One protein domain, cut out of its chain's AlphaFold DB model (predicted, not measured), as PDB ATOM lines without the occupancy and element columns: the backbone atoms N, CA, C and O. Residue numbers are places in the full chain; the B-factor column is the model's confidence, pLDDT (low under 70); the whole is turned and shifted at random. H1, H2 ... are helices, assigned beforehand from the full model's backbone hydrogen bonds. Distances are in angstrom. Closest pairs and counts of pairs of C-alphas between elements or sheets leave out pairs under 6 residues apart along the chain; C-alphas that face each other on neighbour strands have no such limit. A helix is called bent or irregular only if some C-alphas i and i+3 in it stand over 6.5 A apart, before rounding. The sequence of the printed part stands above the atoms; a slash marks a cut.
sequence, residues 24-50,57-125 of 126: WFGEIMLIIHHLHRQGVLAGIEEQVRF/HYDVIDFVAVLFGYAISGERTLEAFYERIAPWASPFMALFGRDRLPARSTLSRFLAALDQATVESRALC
ATOM      1  N   TRP A  24     143.766 121.161  17.899       89.38
ATOM      2  CA  TRP A  24     144.993 120.980  18.676       89.38
ATOM      3  C   TRP A  24     146.241 121.602  18.027       89.38
ATOM      4  O   TRP A  24     147.282 121.712  18.670       89.38
ATOM      5  N   PHE A  25     146.187 122.026  16.759       90.12
ATOM      6  CA  PHE A  25     147.377 122.507  16.046       90.12
ATOM      7  C   PHE A  25     147.964 123.770  16.689       90.12
ATOM      8  O   PHE A  25     149.180 123.899  16.814       90.12
ATOM      9  N   GLY A  26     147.104 124.683  17.149       89.81
ATOM     10  CA  GLY A  26     147.541 125.896  17.844       89.81
ATOM     11  C   GLY A  26     148.242 125.603  19.174       89.81
ATOM     12  O   GLY A  26     149.230 126.255  19.507       89.81
ATOM     13  N   GLU A  27     147.779 124.587  19.903       91.12
ATOM     14  CA  GLU A  27     148.404 124.143  21.151       91.12
ATOM     15  C   GLU A  27     149.812 123.599  20.899       91.12
ATOM     16  O   GLU A  27     150.764 124.006  21.567       91.12
ATOM     17  N   ILE A  28     149.973 122.776  19.858       91.06
ATOM     18  CA  ILE A  28     151.291 122.308  19.424       91.06
ATOM     19  C   ILE A  28     152.195 123.487  19.090       91.06
ATOM     20  O   ILE A  28     153.311 123.547  19.594       91.06
ATOM     21  N   MET A  29     151.739 124.437  18.268       91.56
ATOM     22  CA  MET A  29     152.558 125.596  17.903       91.56
ATOM     23  C   MET A  29     153.075 126.340  19.136       91.56
ATOM     24  O   MET A  29     154.254 126.694  19.189       91.56
ATOM     25  N   LEU A  30     152.216 126.550  20.135       93.12
ATOM     26  CA  LEU A  30     152.580 127.247  21.364       93.12
ATOM     27  C   LEU A  30     153.610 126.460  22.184       93.12
ATOM     28  O   LEU A  30     154.615 127.033  22.614       93.12
ATOM     29  N   ILE A  31     153.397 125.154  22.360       90.38
ATOM     30  CA  ILE A  31     154.313 124.280  23.105       90.38
ATOM     31  C   ILE A  31     155.667 124.194  22.396       90.38
ATOM     32  O   ILE A  31     156.703 124.412  23.021       90.38
ATOM     33  N   ILE A  32     155.681 123.943  21.087       90.25
ATOM     34  CA  ILE A  32     156.921 123.819  20.312       90.25
ATOM     35  C   ILE A  32     157.689 125.136  20.288       90.25
ATOM     36  O   ILE A  32     158.899 125.136  20.505       90.25
ATOM     37  N   HIS A  33     157.002 126.270  20.133       90.44
ATOM     38  CA  HIS A  33     157.643 127.578  20.232       90.44
ATOM     39  C   HIS A  33     158.282 127.802  21.612       90.44
ATOM     40  O   HIS A  33     159.402 128.309  21.706       90.44
ATOM     41  N   HIS A  34     157.601 127.398  22.687       91.25
ATOM     42  CA  HIS A  34     158.134 127.494  24.044       91.25
ATOM     43  C   HIS A  34     159.376 126.610  24.246       91.25
ATOM     44  O   HIS A  34     160.407 127.103  24.711       91.25
ATOM     45  N   LEU A  35     159.315 125.343  23.825       87.75
ATOM     46  CA  LEU A  35     160.433 124.393  23.905       87.75
ATOM     47  C   LEU A  35     161.631 124.840  23.063       87.75
ATOM     48  O   LEU A  35     162.780 124.713  23.494       87.75
ATOM     49  N   HIS A  36     161.372 125.412  21.886       87.88
ATOM     50  CA  HIS A  36     162.407 125.987  21.037       87.88
ATOM     51  C   HIS A  36     163.104 127.163  21.734       87.88
ATOM     52  O   HIS A  36     164.332 127.216  21.772       87.88
ATOM     53  N   ARG A  37     162.351 128.084  22.356       89.75
ATOM     54  CA  ARG A  37     162.929 129.221  23.104       89.75
ATOM     55  C   ARG A  37     163.766 128.799  24.311       89.75
ATOM     56  O   ARG A  37     164.684 129.524  24.675       89.75
ATOM     57  N   GLN A  38     163.454 127.661  24.921       89.88
ATOM     58  CA  GLN A  38     164.224 127.097  26.032       89.88
ATOM     59  C   GLN A  38     165.439 126.275  25.577       89.88
ATOM     60  O   GLN A  38     166.193 125.794  26.416       89.88
ATOM     61  N   GLY A  39     165.634 126.093  24.266       84.75
ATOM     62  CA  GLY A  39     166.716 125.271  23.726       84.75
ATOM     63  C   GLY A  39     166.517 123.768  23.942       84.75
ATOM     64  O   GLY A  39     167.447 123.001  23.715       84.75
ATOM     65  N   VAL A  40     165.320 123.324  24.345       85.94
ATOM     66  CA  VAL A  40     165.039 121.905  24.619       85.94
ATOM     67  C   VAL A  40     165.170 121.072  23.349       85.94
ATOM     68  O   VAL A  40     165.771 120.005  23.381       85.94
ATOM     69  N   LEU A  41     164.664 121.572  22.216       81.56
ATOM     70  CA  LEU A  41     164.777 120.868  20.934       81.56
ATOM     71  C   LEU A  41     166.245 120.694  20.520       81.56
ATOM     72  O   LEU A  41     166.651 119.584  20.191       81.56
ATOM     73  N   ALA A  42     167.058 121.748  20.643       79.62
ATOM     74  CA  ALA A  42     168.494 121.678  20.373       79.62
ATOM     75  C   ALA A  42     169.216 120.720  21.340       79.62
ATOM     76  O   ALA A  42     170.052 119.923  20.923       79.62
ATOM     77  N   GLY A  43     168.845 120.736  22.625       80.12
ATOM     78  CA  GLY A  43     169.378 119.808  23.620       80.12
ATOM     79  C   GLY A  43     169.030 118.348  23.318       80.12
ATOM     80  O   GLY A  43     169.873 117.473  23.494       80.12
ATOM     81  N   ILE A  44     167.823 118.066  22.820       76.88
ATOM     82  CA  ILE A  44     167.422 116.716  22.398       76.88
ATOM     83  C   ILE A  44     168.250 116.265  21.194       76.88
ATOM     84  O   ILE A  44     168.770 115.153  21.206       76.88
ATOM     85  N   GLU A  45     168.416 117.118  20.185       74.25
ATOM     86  CA  GLU A  45     169.236 116.821  19.004       74.25
ATOM     87  C   GLU A  45     170.704 116.553  19.377       74.25
ATOM     88  O   GLU A  45     171.334 115.623  18.872       74.25
ATOM     89  N   GLU A  46     171.249 117.319  20.322       72.69
ATOM     90  CA  GLU A  46     172.634 117.168  20.758       72.69
ATOM     91  C   GLU A  46     172.856 115.952  21.666       72.69
ATOM     92  O   GLU A  46     173.882 115.275  21.541       72.69
ATOM     93  N   GLN A  47     171.922 115.668  22.576       67.81
ATOM     94  CA  GLN A  47     172.062 114.604  23.572       67.81
ATOM     95  C   GLN A  47     171.595 113.238  23.074       67.81
ATOM     96  O   GLN A  47     172.098 112.215  23.546       67.81
ATOM     97  N   VAL A  48     170.633 113.188  22.153       65.56
ATOM     98  CA  VAL A  48     170.152 111.939  21.553       65.56
ATOM     99  C   VAL A  48     170.994 111.651  20.310       65.56
ATOM    100  O   VAL A  48     170.519 111.617  19.180       65.56
ATOM    101  N   ARG A  49     172.297 111.443  20.518       57.50
ATOM    102  CA  ARG A  49     173.204 110.986  19.460       57.50
ATOM    103  C   ARG A  49     173.243 109.467  19.450       57.50
ATOM    104  O   ARG A  49     173.898 108.843  20.279       57.50
ATOM    105  N   PHE A  50     172.572 108.862  18.476       57.38
ATOM    106  CA  PHE A  50     172.750 107.441  18.197       57.38
ATOM    107  C   PHE A  50     174.169 107.209  17.672       57.38
ATOM    108  O   PHE A  50     174.566 107.777  16.654       57.38
ATOM    109  N   HIS A  57     167.415 110.182   5.344       69.25
ATOM    110  CA  HIS A  57     167.318 111.649   5.322       69.25
ATOM    111  C   HIS A  57     166.645 112.228   6.580       69.25
ATOM    112  O   HIS A  57     166.399 113.430   6.618       69.25
ATOM    113  N   TYR A  58     166.294 111.381   7.553       77.44
ATOM    114  CA  TYR A  58     165.626 111.792   8.785       77.44
ATOM    115  C   TYR A  58     166.612 111.859   9.947       77.44
ATOM    116  O   TYR A  58     167.512 111.023  10.064       77.44
ATOM    117  N   ASP A  59     166.394 112.842  10.803       80.81
ATOM    118  CA  ASP A  59     167.102 113.109  12.044       80.81
ATOM    119  C   ASP A  59     166.161 112.889  13.234       80.81
ATOM    120  O   ASP A  59     164.944 112.750  13.072       80.81
ATOM    121  N   VAL A  60     166.707 112.855  14.445       81.50
ATOM    122  CA  VAL A  60     165.955 112.572  15.677       81.50
ATOM    123  C   VAL A  60     164.782 113.534  15.850       81.50
ATOM    124  O   VAL A  60     163.688 113.115  16.233       81.50
ATOM    125  N   ILE A  61     164.980 114.802  15.482       85.81
ATOM    126  CA  ILE A  61     163.947 115.837  15.544       85.81
ATOM    127  C   ILE A  61     162.726 115.506  14.678       85.81
ATOM    128  O   ILE A  61     161.610 115.813  15.090       85.81
ATOM    129  N   ASP A  62     162.885 114.809  13.548       88.50
ATOM    130  CA  ASP A  62     161.738 114.411  12.719       88.50
ATOM    131  C   ASP A  62     160.816 113.436  13.460       88.50
ATOM    132  O   ASP A  62     159.590 113.519  13.369       88.50
ATOM    133  N   PHE A  63     161.400 112.508  14.218       87.94
ATOM    134  CA  PHE A  63     160.640 111.526  14.991       87.94
ATOM    135  C   PHE A  63     160.051 112.144  16.255       87.94
ATOM    136  O   PHE A  63     158.898 111.879  16.590       87.94
ATOM    137  N   VAL A  64     160.814 113.012  16.921       87.69
ATOM    138  CA  VAL A  64     160.352 113.788  18.079       87.69
ATOM    139  C   VAL A  64     159.162 114.669  17.698       87.69
ATOM    140  O   VAL A  64     158.186 114.709  18.444       87.69
ATOM    141  N   ALA A  65     159.183 115.287  16.513       90.75
ATOM    142  CA  ALA A  65     158.055 116.049  15.991       90.75
ATOM    143  C   ALA A  65     156.782 115.201  15.928       90.75
ATOM    144  O   ALA A  65     155.752 115.588  16.479       90.75
ATOM    145  N   VAL A  66     156.859 114.006  15.339       91.75
ATOM    146  CA  VAL A  66     155.711 113.090  15.263       91.75
ATOM    147  C   VAL A  66     155.230 112.645  16.642       91.75
ATOM    148  O   VAL A  66     154.023 112.586  16.864       91.75
ATOM    149  N   LEU A  67     156.140 112.356  17.575       90.25
ATOM    150  CA  LEU A  67     155.777 111.930  18.929       90.25
ATOM    151  C   LEU A  67     155.079 113.044  19.716       90.25
ATOM    152  O   LEU A  67     154.041 112.784  20.321       90.25
ATOM    153  N   PHE A  68     155.587 114.279  19.662       90.00
ATOM    154  CA  PHE A  68     154.911 115.432  20.265       90.00
ATOM    155  C   PHE A  68     153.559 115.688  19.612       90.00
ATOM    156  O   PHE A  68     152.567 115.879  20.314       90.00
ATOM    157  N   GLY A  69     153.509 115.651  18.279       91.25
ATOM    158  CA  GLY A  69     152.268 115.831  17.540       91.25
ATOM    159  C   GLY A  69     151.210 114.820  17.952       91.25
ATOM    160  O   GLY A  69     150.096 115.206  18.293       91.25
ATOM    161  N   TYR A  70     151.579 113.542  18.005       91.94
ATOM    162  CA  TYR A  70     150.689 112.475  18.440       91.94
ATOM    163  C   TYR A  70     150.243 112.653  19.898       91.94
ATOM    164  O   TYR A  70     149.043 112.635  20.170       91.94
ATOM    165  N   ALA A  71     151.180 112.898  20.820       90.19
ATOM    166  CA  ALA A  71     150.883 113.043  22.243       90.19
ATOM    167  C   ALA A  71     149.932 114.214  22.542       90.19
ATOM    168  O   ALA A  71     149.005 114.057  23.333       90.19
ATOM    169  N   ILE A  72     150.131 115.363  21.889       89.38
ATOM    170  CA  ILE A  72     149.310 116.568  22.096       89.38
ATOM    171  C   ILE A  72     147.978 116.462  21.348       89.38
ATOM    172  O   ILE A  72     146.952 116.919  21.841       89.38
ATOM    173  N   SER A  73     147.958 115.821  20.175       89.19
ATOM    174  CA  SER A  73     146.727 115.666  19.389       89.19
ATOM    175  C   SER A  73     145.631 114.870  20.106       89.19
ATOM    176  O   SER A  73     144.453 115.025  19.785       89.19
ATOM    177  N   GLY A  74     146.010 114.002  21.052       88.69
ATOM    178  CA  GLY A  74     145.079 113.131  21.773       88.69
ATOM    179  C   GLY A  74     144.394 112.085  20.885       88.69
ATOM    180  O   GLY A  74     143.391 111.493  21.291       88.69
ATOM    181  N   GLU A  75     144.896 111.857  19.668       90.75
ATOM    182  CA  GLU A  75     144.330 110.870  18.755       90.75
ATOM    183  C   GLU A  75     144.498 109.455  19.319       90.75
ATOM    184  O   GLU A  75     145.529 109.095  19.884       90.75
ATOM    185  N   ARG A  76     143.476 108.614  19.138       88.00
ATOM    186  CA  ARG A  76     143.460 107.255  19.711       88.00
ATOM    187  C   ARG A  76     144.452 106.309  19.050       88.00
ATOM    188  O   ARG A  76     144.816 105.292  19.634       88.00
ATOM    189  N   THR A  77     144.816 106.601  17.807       89.62
ATOM    190  CA  THR A  77     145.752 105.800  17.031       89.62
ATOM    191  C   THR A  77     146.710 106.715  16.294       89.62
ATOM    192  O   THR A  77     146.347 107.801  15.835       89.62
ATOM    193  N   LEU A  78     147.942 106.236  16.127       88.25
ATOM    194  CA  LEU A  78     148.927 106.907  15.288       88.25
ATOM    195  C   LEU A  78     148.388 107.075  13.860       88.25
ATOM    196  O   LEU A  78     148.656 108.068  13.199       88.25
ATOM    197  N   GLU A  79     147.578 106.127  13.390       90.25
ATOM    198  CA  GLU A  79     146.945 106.203  12.082       90.25
ATOM    199  C   GLU A  79     146.063 107.436  11.896       90.25
ATOM    200  O   GLU A  79     146.303 108.203  10.961       90.25
ATOM    201  N   ALA A  80     145.135 107.661  12.829       90.81
ATOM    202  CA  ALA A  80     144.244 108.817  12.815       90.81
ATOM    203  C   ALA A  80     145.024 110.140  12.878       90.81
ATOM    204  O   ALA A  80     144.675 111.107  12.199       90.81
ATOM    205  N   PHE A  81     146.127 110.166  13.632       92.06
ATOM    206  CA  PHE A  81     147.032 111.311  13.648       92.06
ATOM    207  C   PHE A  81     147.645 111.584  12.270       92.06
ATOM    208  O   PHE A  81     147.567 112.712  11.785       92.06
ATOM    209  N   TYR A  82     148.200 110.563  11.606       91.81
ATOM    210  CA  TYR A  82     148.791 110.725  10.272       91.81
ATOM    211  C   TYR A  82     147.769 111.198   9.230       91.81
ATOM    212  O   TYR A  82     148.112 112.008   8.374       91.81
ATOM    213  N   GLU A  83     146.524 110.726   9.299       91.81
ATOM    214  CA  GLU A  83     145.455 111.176   8.397       91.81
ATOM    215  C   GLU A  83     145.093 112.644   8.628       91.81
ATOM    216  O   GLU A  83     144.986 113.417   7.674       91.81
ATOM    217  N   ARG A  84     144.955 113.055   9.893       90.00
ATOM    218  CA  ARG A  84     144.603 114.435  10.251       90.00
ATOM    219  C   ARG A  84     145.723 115.431   9.983       90.00
ATOM    220  O   ARG A  84     145.438 116.573   9.625       90.00
ATOM    221  N   ILE A  85     146.981 115.017  10.137       91.56
ATOM    222  CA  ILE A  85     148.131 115.881   9.871       91.56
ATOM    223  C   ILE A  85     148.521 115.907   8.392       91.56
ATOM    224  O   ILE A  85     149.170 116.861   7.982       91.56
ATOM    225  N   ALA A  86     148.122 114.930   7.569       91.19
ATOM    226  CA  ALA A  86     148.538 114.853   6.165       91.19
ATOM    227  C   ALA A  86     148.326 116.161   5.364       91.19
ATOM    228  O   ALA A  86     149.272 116.581   4.695       91.19
ATOM    229  N   PRO A  87     147.179 116.871   5.468       92.12
ATOM    230  CA  PRO A  87     146.989 118.153   4.777       92.12
ATOM    231  C   PRO A  87     147.899 119.279   5.297       92.12
ATOM    232  O   PRO A  87     148.140 120.260   4.600       92.12
ATOM    233  N   TRP A  88     148.409 119.132   6.519       91.62
ATOM    234  CA  TRP A  88     149.157 120.138   7.272       91.62
ATOM    235  C   TRP A  88     150.600 119.709   7.570       91.62
ATOM    236  O   TRP A  88     151.280 120.348   8.371       91.62
ATOM    237  N   ALA A  89     151.088 118.644   6.926       91.50
ATOM    238  CA  ALA A  89     152.363 118.017   7.258       91.50
ATOM    239  C   ALA A  89     153.550 118.969   7.069       91.50
ATOM    240  O   ALA A  89     154.435 119.023   7.915       91.50
ATOM    241  N   SER A  90     153.558 119.759   5.990       92.00
ATOM    242  CA  SER A  90     154.625 120.736   5.745       92.00
ATOM    243  C   SER A  90     154.615 121.880   6.776       92.00
ATOM    244  O   SER A  90     155.640 122.063   7.434       92.00
ATOM    245  N   PRO A  91     153.488 122.586   7.020       92.38
ATOM    246  CA  PRO A  91     153.406 123.579   8.094       92.38
ATOM    247  C   PRO A  91     153.774 123.026   9.473       92.38
ATOM    248  O   PRO A  91     154.418 123.712  10.259       92.38
ATOM    249  N   PHE A  92     153.382 121.786   9.762       92.44
ATOM    250  CA  PHE A  92     153.700 121.112  11.014       92.44
ATOM    251  C   PHE A  92     155.198 120.861  11.180       92.44
ATOM    252  O   PHE A  92     155.772 121.243  12.196       92.44
ATOM    253  N   MET A  93     155.843 120.253  10.181       93.38
ATOM    254  CA  MET A  93     157.275 119.952  10.250       93.38
ATOM    255  C   MET A  93     158.121 121.229  10.299       93.38
ATOM    256  O   MET A  93     159.140 121.261  10.992       93.38
ATOM    257  N   ALA A  94     157.656 122.312   9.667       92.19
ATOM    258  CA  ALA A  94     158.321 123.610   9.716       92.19
ATOM    259  C   ALA A  94     158.414 124.184  11.145       92.19
ATOM    260  O   ALA A  94     159.375 124.893  11.442       92.19
ATOM    261  N   LEU A  95     157.496 123.829  12.059       90.31
ATOM    262  CA  LEU A  95     157.584 124.216  13.480       90.31
ATOM    263  C   LEU A  95     158.842 123.664  14.160       90.31
ATOM    264  O   LEU A  95     159.340 124.249  15.117       90.31
ATOM    265  N   PHE A  96     159.352 122.547  13.648       88.19
ATOM    266  CA  PHE A  96     160.553 121.873  14.123       88.19
ATOM    267  C   PHE A  96     161.774 122.170  13.237       88.19
ATOM    268  O   PHE A  96     162.825 121.566  13.430       88.19
ATOM    269  N   GLY A  97     161.649 123.071  12.254       87.56
ATOM    270  CA  GLY A  97     162.712 123.375  11.292       87.56
ATOM    271  C   GLY A  97     162.976 122.247  10.288       87.56
ATOM    272  O   GLY A  97     164.103 122.101   9.817       87.56
ATOM    273  N   ARG A  98     161.967 121.417   9.993       90.25
ATOM    274  CA  ARG A  98     162.079 120.246   9.110       90.25
ATOM    275  C   ARG A  98     161.086 120.327   7.952       90.25
ATOM    276  O   ARG A  98     160.034 120.945   8.064       90.25
ATOM    277  N   ASP A  99     161.383 119.617   6.865       86.75
ATOM    278  CA  ASP A  99     160.563 119.657   5.641       86.75
ATOM    279  C   ASP A  99     159.751 118.380   5.392       86.75
ATOM    280  O   ASP A  99     158.875 118.351   4.526       86.75
ATOM    281  N   ARG A 100     160.065 117.283   6.094       87.44
ATOM    282  CA  ARG A 100     159.556 115.947   5.754       87.44
ATOM    283  C   ARG A 100     158.990 115.236   6.967       87.44
ATOM    284  O   ARG A 100     159.714 114.940   7.908       87.44
ATOM    285  N   LEU A 101     157.713 114.879   6.888       90.12
ATOM    286  CA  LEU A 101     157.082 114.014   7.875       90.12
ATOM    287  C   LEU A 101     157.596 112.576   7.678       90.12
ATOM    288  O   LEU A 101     157.429 112.028   6.582       90.12
ATOM    289  N   PRO A 102     158.219 111.946   8.688       89.62
ATOM    290  CA  PRO A 102     158.683 110.575   8.558       89.62
ATOM    291  C   PRO A 102     157.500 109.627   8.368       89.62
ATOM    292  O   PRO A 102     156.433 109.810   8.940       89.62
ATOM    293  N   ALA A 103     157.681 108.584   7.559       89.06
ATOM    294  CA  ALA A 103     156.641 107.580   7.365       89.06
ATOM    295  C   ALA A 103     156.471 106.710   8.624       89.06
ATOM    296  O   ALA A 103     157.441 106.454   9.343       89.06
ATOM    297  N   ARG A 104     155.272 106.140   8.826       87.25
ATOM    298  CA  ARG A 104     154.974 105.231   9.956       87.25
ATOM    299  C   ARG A 104     155.991 104.091  10.098       87.25
ATOM    300  O   ARG A 104     156.433 103.796  11.202       87.25
ATOM    301  N   SER A 105     156.411 103.484   8.988       86.06
ATOM    302  CA  SER A 105     157.421 102.412   8.987       86.06
ATOM    303  C   SER A 105     158.805 102.896   9.429       86.06
ATOM    304  O   SER A 105     159.556 102.150  10.054       86.06
ATOM    305  N   THR A 106     159.146 104.155   9.140       85.56
ATOM    306  CA  THR A 106     160.411 104.763   9.569       85.56
ATOM    307  C   THR A 106     160.361 105.096  11.056       85.56
ATOM    308  O   THR A 106     161.318 104.792  11.761       85.56
ATOM    309  N   LEU A 107     159.230 105.618  11.548       87.31
ATOM    310  CA  LEU A 107     159.012 105.821  12.980       87.31
ATOM    311  C   LEU A 107     159.071 104.498  13.751       87.31
ATOM    312  O   LEU A 107     159.752 104.417  14.762       87.31
ATOM    313  N   SER A 108     158.417 103.442  13.264       84.50
ATOM    314  CA  SER A 108     158.463 102.125  13.912       84.50
ATOM    315  C   SER A 108     159.892 101.581  14.001       84.50
ATOM    316  O   SER A 108     160.306 101.129  15.062       84.50
ATOM    317  N   ARG A 109     160.678 101.694  12.923       82.25
ATOM    318  CA  ARG A 109     162.105 101.340  12.938       82.25
ATOM    319  C   ARG A 109     162.919 102.191  13.911       82.25
ATOM    320  O   ARG A 109     163.820 101.660  14.544       82.25
ATOM    321  N   PHE A 110     162.633 103.488  13.994       81.12
ATOM    322  CA  PHE A 110     163.272 104.388  14.951       81.12
ATOM    323  C   PHE A 110     162.971 103.960  16.391       81.12
ATOM    324  O   PHE A 110     163.893 103.790  17.180       81.12
ATOM    325  N   LEU A 111     161.701 103.689  16.704       79.94
ATOM    326  CA  LEU A 111     161.280 103.195  18.015       79.94
ATOM    327  C   LEU A 111     161.889 101.827  18.346       79.94
ATOM    328  O   LEU A 111     162.290 101.608  19.478       79.94
ATOM    329  N   ALA A 112     162.011 100.929  17.369       79.56
ATOM    330  CA  ALA A 112     162.651  99.627  17.565       79.56
ATOM    331  C   ALA A 112     164.174  99.720  17.776       79.56
ATOM    332  O   ALA A 112     164.774  98.809  18.334       79.56
ATOM    333  N   ALA A 113     164.802 100.795  17.296       75.12
ATOM    334  CA  ALA A 113     166.233 101.050  17.436       75.12
ATOM    335  C   ALA A 113     166.580 101.898  18.673       75.12
ATOM    336  O   ALA A 113     167.754 101.990  19.037       75.12
ATOM    337  N   LEU A 114     165.583 102.507  19.325       70.88
ATOM    338  CA  LEU A 114     165.716 103.024  20.682       70.88
ATOM    339  C   LEU A 114     165.885 101.825  21.621       70.88
ATOM    340  O   LEU A 114     164.914 101.204  22.039       70.88
ATOM    341  N   ASP A 115     167.136 101.466  21.902       61.16
ATOM    342  CA  ASP A 115     167.465 100.366  22.803       61.16
ATOM    343  C   ASP A 115     166.840 100.597  24.191       61.16
ATOM    344  O   ASP A 115     167.002 101.670  24.789       61.16
ATOM    345  N   GLN A 116     166.146  99.578  24.705       52.00
ATOM    346  CA  GLN A 116     165.460  99.553  26.001       52.00
ATOM    347  C   GLN A 116     166.392 100.033  27.134       52.00
ATOM    348  O   GLN A 116     165.989 100.819  27.993       52.00
ATOM    349  N   ALA A 117     167.677  99.665  27.069       49.12
ATOM    350  CA  ALA A 117     168.696 100.060  28.043       49.12
ATOM    351  C   ALA A 117     168.984 101.580  28.073       49.12
ATOM    352  O   ALA A 117     169.348 102.135  29.114       49.12
ATOM    353  N   THR A 118     168.797 102.289  26.955       54.78
ATOM    354  CA  THR A 118     169.037 103.745  26.872       54.78
ATOM    355  C   THR A 118     167.870 104.548  27.454       54.78
ATOM    356  O   THR A 118     168.075 105.617  28.028       54.78
ATOM    357  N   VAL A 119     166.643 104.029  27.343       53.00
ATOM    358  CA  VAL A 119     165.444 104.660  27.921       53.00
ATOM    359  C   VAL A 119     165.382 104.420  29.435       53.00
ATOM    360  O   VAL A 119     165.148 105.359  30.197       53.00
ATOM    361  N   GLU A 120     165.669 103.196  29.889       46.78
ATOM    362  CA  GLU A 120     165.626 102.829  31.314       46.78
ATOM    363  C   GLU A 120     166.745 103.486  32.141       46.78
ATOM    364  O   GLU A 120     166.502 103.935  33.261       46.78
ATOM    365  N   SER A 121     167.951 103.648  31.582       44.41
ATOM    366  CA  SER A 121     169.057 104.331  32.277       44.41
ATOM    367  C   SER A 121     168.806 105.823  32.537       44.41
ATOM    368  O   SER A 121     169.397 106.381  33.458       44.41
ATOM    369  N   ARG A 122     167.906 106.471  31.782       44.66
ATOM    370  CA  ARG A 122     167.494 107.869  32.019       44.66
ATOM    371  C   ARG A 122     166.267 108.004  32.924       44.66
ATOM    372  O   ARG A 122     166.149 109.021  33.598       44.66
ATOM    373  N   ALA A 123     165.394 106.996  32.990       45.50
ATOM    374  CA  ALA A 123     164.263 106.975  33.928       45.50
ATOM    375  C   ALA A 123     164.702 106.802  35.397       45.50
ATOM    376  O   ALA A 123     163.978 107.196  36.301       45.50
ATOM    377  N   LEU A 124     165.900 106.255  35.633       40.28
ATOM    378  CA  LEU A 124     166.519 106.104  36.959       40.28
ATOM    379  C   LEU A 124     167.214 107.374  37.493       40.28
ATOM    380  O   LEU A 124     167.698 107.364  38.623       40.28
ATOM    381  N   CYS A 125     167.287 108.453  36.705       38.12
ATOM    382  CA  CYS A 125     167.935 109.715  37.093       38.12
ATOM    383  C   CYS A 125     166.969 110.904  37.263       38.12
ATOM    384  O   CYS A 125     167.444 112.035  37.382       38.12
TER     385      CYS A 125
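This is residues 24 to 50 and 57 to 125 of the 126 residues of an uncharacterized protein of Dictyobacter sp. Uno17 (UniProt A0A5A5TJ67). One helix, H3, runs through the middle of this domain, with H1 and H2 along one side of it, H5 on the opposite side and the kinked H4 covering a further side. The short H6 follows H5 at a corner of the structure, where residues 119 to 125 stick out. The printed part has 96 residues with six named helices, in the order H1 to H6, and no named strand; the class is all helix. The whole is compact, with a radius of gyration of the C-alphas of 13.5 A, and spans 37 by 30 by 27 A.

The longest helix by residues is H4, residues 78 to 94; it has a kink of 94 degrees near residue 88 and is irregular there, with C-alphas 87 and 90 being 8.1 A apart. H4 touches the hub, H3, residues 60 to 73, at a steep tilt of 59 degrees, opposite ways; their closest C-alphas, of Phe 81 and Tyr 70, are 6.1 A apart. H1, residues 25 to 37, touches H3 with residues 25 to 28 alone, at a steep tilt of 43 degrees, the closest C-alphas being those of Ile 28 and Ile 72, 6.6 A. H2, residues 40 to 47, touches residues 60 to 61 of H3 alone, at a steep tilt of 40 degrees, with the C-alphas of Glu 45 and Val 60 closest at 6.3 A. The helix packing is mostly crossed: no tilt among these three touching pairs is shallow. H5, residues 104 to 113, is close to H3 but not clearly touching, and its closest C-alphas are those of Leu 107 and Phe 63, 6.3 A apart. H1 and H4 are near each other, while H6, residues 116 to 123, touches no helix. In H1, H2, H3 and H5 every O i to N i+4 pair is within hydrogen-bond range; in H4 it is 9 of 13 and in H6 3 of 4.

H1 begins at C-alpha 25 (147.377, 122.507, 16.046) and is 18.4 A long from first to last C-alpha. H2 measures 10.2 A, H3 19.8 A, H4 20.0 A, H5 14.1 A and H6 10.9 A. H3 begins at C-alpha 60 (165.955, 112.572, 15.677), and H6 ends at C-alpha 123 (164.263, 106.975, 33.928).

The two C-alphas farthest apart, of Pro 87 and Leu 124, are 39.5 A from each other. Residues 51 to 56 are not printed, and C-alphas 50 and 57 are 14.6 A apart across this cut, which falls in the link from H2 to H3. Of the links that are printed whole, H4 to H5 is short and the others are tight. The mean pLDDT of the printed part is 81.8; residues 47 to 50, 57 and 115 to 125 are under 70.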